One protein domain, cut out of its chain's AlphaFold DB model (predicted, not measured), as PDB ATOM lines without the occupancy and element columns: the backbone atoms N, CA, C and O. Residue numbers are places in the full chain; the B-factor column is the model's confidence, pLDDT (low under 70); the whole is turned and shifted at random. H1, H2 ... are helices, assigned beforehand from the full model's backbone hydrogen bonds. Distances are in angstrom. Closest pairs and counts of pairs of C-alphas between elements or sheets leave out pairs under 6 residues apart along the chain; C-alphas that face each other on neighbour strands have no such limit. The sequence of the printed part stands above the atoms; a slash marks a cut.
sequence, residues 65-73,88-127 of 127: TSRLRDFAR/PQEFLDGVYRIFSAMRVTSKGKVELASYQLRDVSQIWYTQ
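AT A GLANCE: This is residues 65 to 73 and 88 to 127 of the 127 residues of an uncharacterized protein of Solanum chilense (UniProt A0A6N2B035). Two helices, H2 and H3, make a narrow V, joined at its closed end by residues 102 to 105, and a short helix, H1, is set steeply to both near that closed end. The contacts among the three are few, and the far part of H3 with the last residues, residues 117 to 127, sticks out as a free arm. The printed part has 49 residues with three named helices, in the order H1, H2, H3 along the chain, and no named strand; the class is all helix. The whole is only just compact, close to loose, with a radius of gyration of the C-alphas of 11.5 A, and the C-alphas span 35 by 25 by 20 A.

IN THESE COORDINATES: The printed part begins with H1, residues 65 to 73, whose first C-alpha, that of Thr 65, is at (49.989, -9.484, 22.998); it is 12.4 A long from first to last C-alpha. After the cut comes H2, residues 88 to 101, 20.3 A long, which begins with C-alpha 88 at (42.486, 14.354, 31.696). H3, residues 106 to 125, is the longest helix by residues and measures 28.1 A, ending with C-alpha 125 at (46.749, 4.052, 45.351). H3 has a kink of 25 degrees near residue 119.

HOW THE PARTS SIT: H1 and H2 are close but not clearly touching; their closest C-alphas, those of Phe 71 and Ile 98, are 7.3 A apart. Their lines stand at a steep tilt of 62 degrees, and they run opposite ways. H1 and H3 are also close but not clearly touching, with the closest C-alphas, those of Leu 68 and Leu 112, 7.0 A apart. They run the same way at a steep tilt of 63 degrees. H2 and H3 are close but not clearly touching as well, and their closest C-alphas, those of Phe 99 and Lys 109, are 6.5 A apart. They run opposite ways at a shallow tilt of 34.7 degrees, only just short of steep. In H1, H2 and H3 every O i to N i+4 pair is within hydrogen-bond range.

THE WHOLE: The two C-alphas farthest apart, those of Arg 103 and Gln 127, are 35.0 A from each other. Residues 117 to 127, of which 117 to 125 belong to H3, stand free; the body without them has 38 residues and spans 26 by 19 by 16 A. Residues 74 to 87 are not printed, and C-alphas 73 and 88 are 22.0 A apart across this cut. The link from H2 to H3, with 4 residues between them, is tight. The mean pLDDT of the printed part is 86.7, and residue 127, the chain's last, is the one printed residue under 70.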
ATOM      1  N   THR A  65      48.555  -9.723  22.796       88.62
ATOM      2  CA  THR A  65      49.989  -9.484  22.998       88.62
ATOM      3  C   THR A  65      50.580  -8.656  21.858       88.62
ATOM      4  O   THR A  65      51.364  -7.732  22.084       88.62
ATOM      5  N   SER A  66      50.166  -8.930  20.617       89.62
ATOM      6  CA  SER A  66      50.593  -8.139  19.460       89.62
ATOM      7  C   SER A  66      50.064  -6.705  19.510       89.62
ATOM      8  O   SER A  66      50.843  -5.778  19.315       89.62
ATOM      9  N   ARG A  67      48.794  -6.503  19.881       89.88
ATOM     10  CA  ARG A  67      48.217  -5.158  20.049       89.88
ATOM     11  C   ARG A  67      48.879  -4.365  21.172       89.88
ATOM     12  O   ARG A  67      49.125  -3.182  20.985       89.88
ATOM     13  N   LEU A  68      49.192  -4.988  22.307       90.25
ATOM     14  CA  LEU A  68      49.910  -4.331  23.406       90.25
ATOM     15  C   LEU A  68      51.309  -3.888  22.971       90.25
ATOM     16  O   LEU A  68      51.720  -2.762  23.244       90.25
ATOM     17  N   ARG A  69      52.020  -4.747  22.236       91.88
ATOM     18  CA  ARG A  69      53.326  -4.418  21.655       91.88
ATOM     19  C   ARG A  69      53.239  -3.261  20.660       91.88
ATOM     20  O   ARG A  69      54.083  -2.369  20.711       91.88
ATOM     21  N   ASP A  70      52.244  -3.261  19.779       92.25
ATOM     22  CA  ASP A  70      52.034  -2.170  18.822       92.25
ATOM     23  C   ASP A  70      51.668  -0.868  19.540       92.25
ATOM     24  O   ASP A  70      52.239   0.179  19.245       92.25
ATOM     25  N   PHE A  71      50.795  -0.938  20.548       90.94
ATOM     26  CA  PHE A  71      50.428   0.203  21.381       90.94
ATOM     27  C   PHE A  71      51.648   0.801  22.090       90.94
ATOM     28  O   PHE A  71      51.862   2.006  22.004       90.94
ATOM     29  N   ALA A  72      52.498  -0.027  22.707       89.69
ATOM     30  CA  ALA A  72      53.726   0.426  23.359       89.69
ATOM     31  C   ALA A  72      54.704   1.101  22.378       89.69
ATOM     32  O   ALA A  72      55.322   2.109  22.714       89.69
ATOM     33  N   ARG A  73      54.809   0.596  21.139       93.69
ATOM     34  CA  ARG A  73      55.657   1.183  20.080       93.69
ATOM     35  C   ARG A  73      55.166   2.543  19.583       93.69
ATOM     36  O   ARG A  73      55.962   3.304  19.042       93.69
ATOM     37  N   PRO A  88      42.907  15.737  31.891       84.38
ATOM     38  CA  PRO A  88      42.486  14.354  31.696       84.38
ATOM     39  C   PRO A  88      41.851  14.103  30.323       84.38
ATOM     40  O   PRO A  88      41.950  12.989  29.807       84.38
ATOM     41  N   GLN A  89      41.216  15.114  29.719       89.44
ATOM     42  CA  GLN A  89      40.586  14.974  28.409       89.44
ATOM     43  C   GLN A  89      41.631  14.831  27.298       89.44
ATOM     44  O   GLN A  89      41.534  13.905  26.495       89.44
ATOM     45  N   GLU A  90      42.677  15.659  27.300       90.19
ATOM     46  CA  GLU A  90      43.787  15.565  26.339       90.19
ATOM     47  C   GLU A  90      44.513  14.211  26.419       90.19
ATOM     48  O   GLU A  90      44.895  13.634  25.395       90.19
ATOM     49  N   PHE A  91      44.660  13.653  27.627       88.06
ATOM     50  CA  PHE A  91      45.179  12.293  27.800       88.06
ATOM     51  C   PHE A  91      44.285  11.257  27.101       88.06
ATOM     52  O   PHE A  91      44.783  10.447  26.309       88.06
ATOM     53  N   LEU A  92      42.973  11.295  27.355       90.00
ATOM     54  CA  LEU A  92      42.015  10.374  26.739       90.00
ATOM     55  C   LEU A  92      42.008  10.511  25.213       90.00
ATOM     56  O   LEU A  92      42.070   9.500  24.509       90.00
ATOM     57  N   ASP A  93      41.998  11.735  24.695       92.75
ATOM     58  CA  ASP A  93      41.990  12.013  23.259       92.75
ATOM     59  C   ASP A  93      43.266  11.490  22.581       92.75
ATOM     60  O   ASP A  93      43.203  10.867  21.513       92.75
ATOM     61  N   GLY A  94      44.424  11.639  23.236       92.38
ATOM     62  CA  GLY A  94      45.686  11.048  22.797       92.38
ATOM     63  C   GLY A  94      45.627   9.518  22.699       92.38
ATOM     64  O   GLY A  94      46.016   8.947  21.673       92.38
ATOM     65  N   VAL A  95      45.079   8.847  23.718       91.06
ATOM     66  CA  VAL A  95      44.873   7.387  23.708       91.06
ATOM     67  C   VAL A  95      43.920   6.978  22.576       91.06
ATOM     68  O   VAL A  95      44.225   6.063  21.801       91.06
ATOM     69  N   TYR A  96      42.800   7.685  22.407       92.56
ATOM     70  CA  TYR A  96      41.838   7.411  21.338       92.56
ATOM     71  C   TYR A  96      42.426   7.610  19.940       92.56
ATOM     72  O   TYR A  96      42.092   6.848  19.019       92.56
ATOM     73  N   ARG A  97      43.327   8.581  19.759       94.38
ATOM     74  CA  ARG A  97      44.018   8.801  18.483       94.38
ATOM     75  C   ARG A  97      44.897   7.610  18.112       94.38
ATOM     76  O   ARG A  97      44.867   7.174  16.960       94.38
ATOM     77  N   ILE A  98      45.609   7.032  19.079       94.12
ATOM     78  CA  ILE A  98      46.433   5.832  18.864       94.12
ATOM     79  C   ILE A  98      45.555   4.631  18.521       94.12
ATOM     80  O   ILE A  98      45.814   3.947  17.532       94.12
ATOM     81  N   PHE A  99      44.471   4.407  19.269       93.62
ATOM     82  CA  PHE A  99      43.534   3.320  18.967       93.62
ATOM     83  C   PHE A  99      42.928   3.437  17.568       93.62
ATOM     84  O   PHE A  99      42.712   2.429  16.893       93.62
ATOM     85  N   SER A 100      42.665   4.667  17.129       92.06
ATOM     86  CA  SER A 100      42.163   4.948  15.787       92.06
ATOM     87  C   SER A 100      43.227   4.670  14.721       92.06
ATOM     88  O   SER A 100      42.922   4.009  13.729       92.06
ATOM     89  N   ALA A 101      44.480   5.078  14.948       92.62
ATOM     90  CA  ALA A 101      45.604   4.801  14.049       92.62
ATOM     91  C   ALA A 101      45.897   3.295  13.912       92.62
ATOM     92  O   ALA A 101      46.120   2.800  12.810       92.62
ATOM     93  N   MET A 102      45.811   2.553  15.017       91.94
ATOM     94  CA  MET A 102      45.960   1.095  15.058       91.94
ATOM     95  C   MET A 102      44.739   0.333  14.510       91.94
ATOM     96  O   MET A 102      44.783  -0.891  14.398       91.94
ATOM     97  N   ARG A 103      43.638   1.030  14.186       92.50
ATOM     98  CA  ARG A 103      42.367   0.445  13.715       92.50
ATOM     99  C   ARG A 103      41.816  -0.629  14.667       92.50
ATOM    100  O   ARG A 103      41.281  -1.649  14.234       92.50
ATOM    101  N   VAL A 104      41.945  -0.398  15.974       89.88
ATOM    102  CA  VAL A 104      41.505  -1.350  17.003       89.88
ATOM    103  C   VAL A 104      39.975  -1.413  17.045       89.88
ATOM    104  O   VAL A 104      39.293  -0.386  17.017       89.88
ATOM    105  N   THR A 105      39.423  -2.624  17.141       91.44
ATOM    106  CA  THR A 105      37.979  -2.839  17.324       91.44
ATOM    107  C   THR A 105      37.506  -2.300  18.673       91.44
ATOM    108  O   THR A 105      38.298  -2.171  19.603       91.44
ATOM    109  N   SER A 106      36.206  -2.036  18.835       90.06
ATOM    110  CA  SER A 106      35.656  -1.536  20.108       90.06
ATOM    111  C   SER A 106      36.036  -2.413  21.307       90.06
ATOM    112  O   SER A 106      36.418  -1.884  22.344       90.06
ATOM    113  N   LYS A 107      36.035  -3.746  21.144       88.94
ATOM    114  CA  LYS A 107      36.507  -4.687  22.172       88.94
ATOM    115  C   LYS A 107      37.984  -4.466  22.518       88.94
ATOM    116  O   LYS A 107      38.315  -4.304  23.686       88.94
ATOM    117  N   GLY A 108      38.854  -4.378  21.509       89.75
ATOM    118  CA  GLY A 108      40.281  -4.151  21.736       89.75
ATOM    119  C   GLY A 108      40.589  -2.792  22.369       89.75
ATOM    120  O   GLY A 108      41.545  -2.682  23.126       89.75
ATOM    121  N   LYS A 109      39.769  -1.764  22.106       91.38
ATOM    122  CA  LYS A 109      39.891  -0.460  22.776       91.38
ATOM    123  C   LYS A 109      39.645  -0.580  24.277       91.38
ATOM    124  O   LYS A 109      40.405  -0.015  25.050       91.38
ATOM    125  N   VAL A 110      38.620  -1.334  24.684       90.25
ATOM    126  CA  VAL A 110      38.317  -1.576  26.105       90.25
ATOM    127  C   VAL A 110      39.443  -2.362  26.778       90.25
ATOM    128  O   VAL A 110      39.862  -2.006  27.874       90.25
ATOM    129  N   GLU A 111      39.970  -3.387  26.107       90.00
ATOM    130  CA  GLU A 111      41.072  -4.209  26.624       90.00
ATOM    131  C   GLU A 111      42.384  -3.413  26.780       90.00
ATOM    132  O   GLU A 111      43.076  -3.545  27.784       90.00
ATOM    133  N   LEU A 112      42.727  -2.545  25.822       89.69
ATOM    134  CA  LEU A 112      43.909  -1.681  25.937       89.69
ATOM    135  C   LEU A 112      43.704  -0.548  26.956       89.69
ATOM    136  O   LEU A 112      44.639  -0.174  27.662       89.69
ATOM    137  N   ALA A 113      42.487  -0.004  27.058       88.06
ATOM    138  CA  ALA A 113      42.166   1.020  28.046       88.06
ATOM    139  C   ALA A 113      42.256   0.473  29.476       88.06
ATOM    140  O   ALA A 113      42.793   1.156  30.346       88.06
ATOM    141  N   SER A 114      41.790  -0.758  29.725       87.31
ATOM    142  CA  SER A 114      41.899  -1.378  31.050       87.31
ATOM    143  C   SER A 114      43.355  -1.605  31.463       87.31
ATOM    144  O   SER A 114      43.682  -1.414  32.634       87.31
ATOM    145  N   TYR A 115      44.239  -1.921  30.508       83.31
ATOM    146  CA  TYR A 115      45.681  -2.002  30.747       83.31
ATOM    147  C   TYR A 115      46.262  -0.650  31.203       83.31
ATOM    148  O   TYR A 115      46.894  -0.584  32.251       83.31
ATOM    149  N   GLN A 116      45.976   0.443  30.486       81.81
ATOM    150  CA  GLN A 116      46.420   1.797  30.869       81.81
ATOM    151  C   GLN A 116      45.858   2.250  32.230       81.81
ATOM    152  O   GLN A 116      46.580   2.773  33.077       81.81
ATOM    153  N   LEU A 117      44.565   2.023  32.474       81.62
ATOM    154  CA  LEU A 117      43.897   2.421  33.718       81.62
ATOM    155  C   LEU A 117      44.410   1.653  34.940       81.62
ATOM    156  O   LEU A 117      44.456   2.216  36.036       81.62
ATOM    157  N   ARG A 118      44.830   0.393  34.777       82.38
ATOM    158  CA  ARG A 118      45.511  -0.356  35.840       82.38
ATOM    159  C   ARG A 118      46.771   0.376  36.298       82.38
ATOM    160  O   ARG A 118      46.964   0.544  37.497       82.38
ATOM    161  N   ASP A 119      47.597   0.832  35.366       73.94
ATOM    162  CA  ASP A 119      48.868   1.465  35.712       73.94
ATOM    163  C   ASP A 119      48.643   2.848  36.352       73.94
ATOM    164  O   ASP A 119      49.246   3.160  37.378       73.94
ATOM    165  N   VAL A 120      47.680   3.631  35.848       75.19
ATOM    166  CA  VAL A 120      47.287   4.916  36.463       75.19
ATOM    167  C   VAL A 120      46.702   4.722  37.869       75.19
ATOM    168  O   VAL A 120      47.059   5.447  38.798       75.19
ATOM    169  N   SER A 121      45.831   3.726  38.059       76.69
ATOM    170  CA  SER A 121      45.211   3.458  39.366       76.69
ATOM    171  C   SER A 121      46.208   2.943  40.410       76.69
ATOM    172  O   SER A 121      46.073   3.274  41.587       76.69
ATOM    173  N   GLN A 122      47.249   2.206  40.003       75.00
ATOM    174  CA  GLN A 122      48.352   1.833  40.897       75.00
ATOM    175  C   GLN A 122      49.126   3.055  41.400       75.00
ATOM    176  O   GLN A 122      49.454   3.130  42.587       75.00
ATOM    177  N   ILE A 123      49.373   4.032  40.525       71.25
ATOM    178  CA  ILE A 123      50.012   5.296  40.907       71.25
ATOM    179  C   ILE A 123      49.112   6.077  41.880       71.25
ATOM    180  O   ILE A 123      49.611   6.627  42.853       71.25
ATOM    181  N   TRP A 124      47.789   6.086  41.678       72.50
ATOM    182  CA  TRP A 124      46.844   6.732  42.607       72.50
ATOM    183  C   TRP A 124      46.774   6.082  43.983       72.50
ATOM    184  O   TRP A 124      46.636   6.793  44.967       72.50
ATOM    185  N   TYR A 125      46.850   4.754  44.069       72.12
ATOM    186  CA  TYR A 125      46.749   4.052  45.351       72.12
ATOM    187  C   TYR A 125      48.006   4.195  46.227       72.12
ATOM    188  O   TYR A 125      47.946   3.977  47.435       72.12
ATOM    189  N   THR A 126      49.151   4.513  45.622       74.75
ATOM    190  CA  THR A 126      50.455   4.556  46.306       74.75
ATOM    191  C   THR A 126      50.916   5.964  46.694       74.75
ATOM    192  O   THR A 126      51.991   6.090  47.282       74.75
ATOM    193  N   GLN A 127      50.115   6.996  46.407       60.06
ATOM    194  CA  GLN A 127      50.322   8.379  46.856       60.06
ATOM    195  C   GLN A 127      49.383   8.744  48.005       60.06
ATOM    196  O   GLN A 127      49.835   9.508  48.885       60.06
TER     197      GLN A 127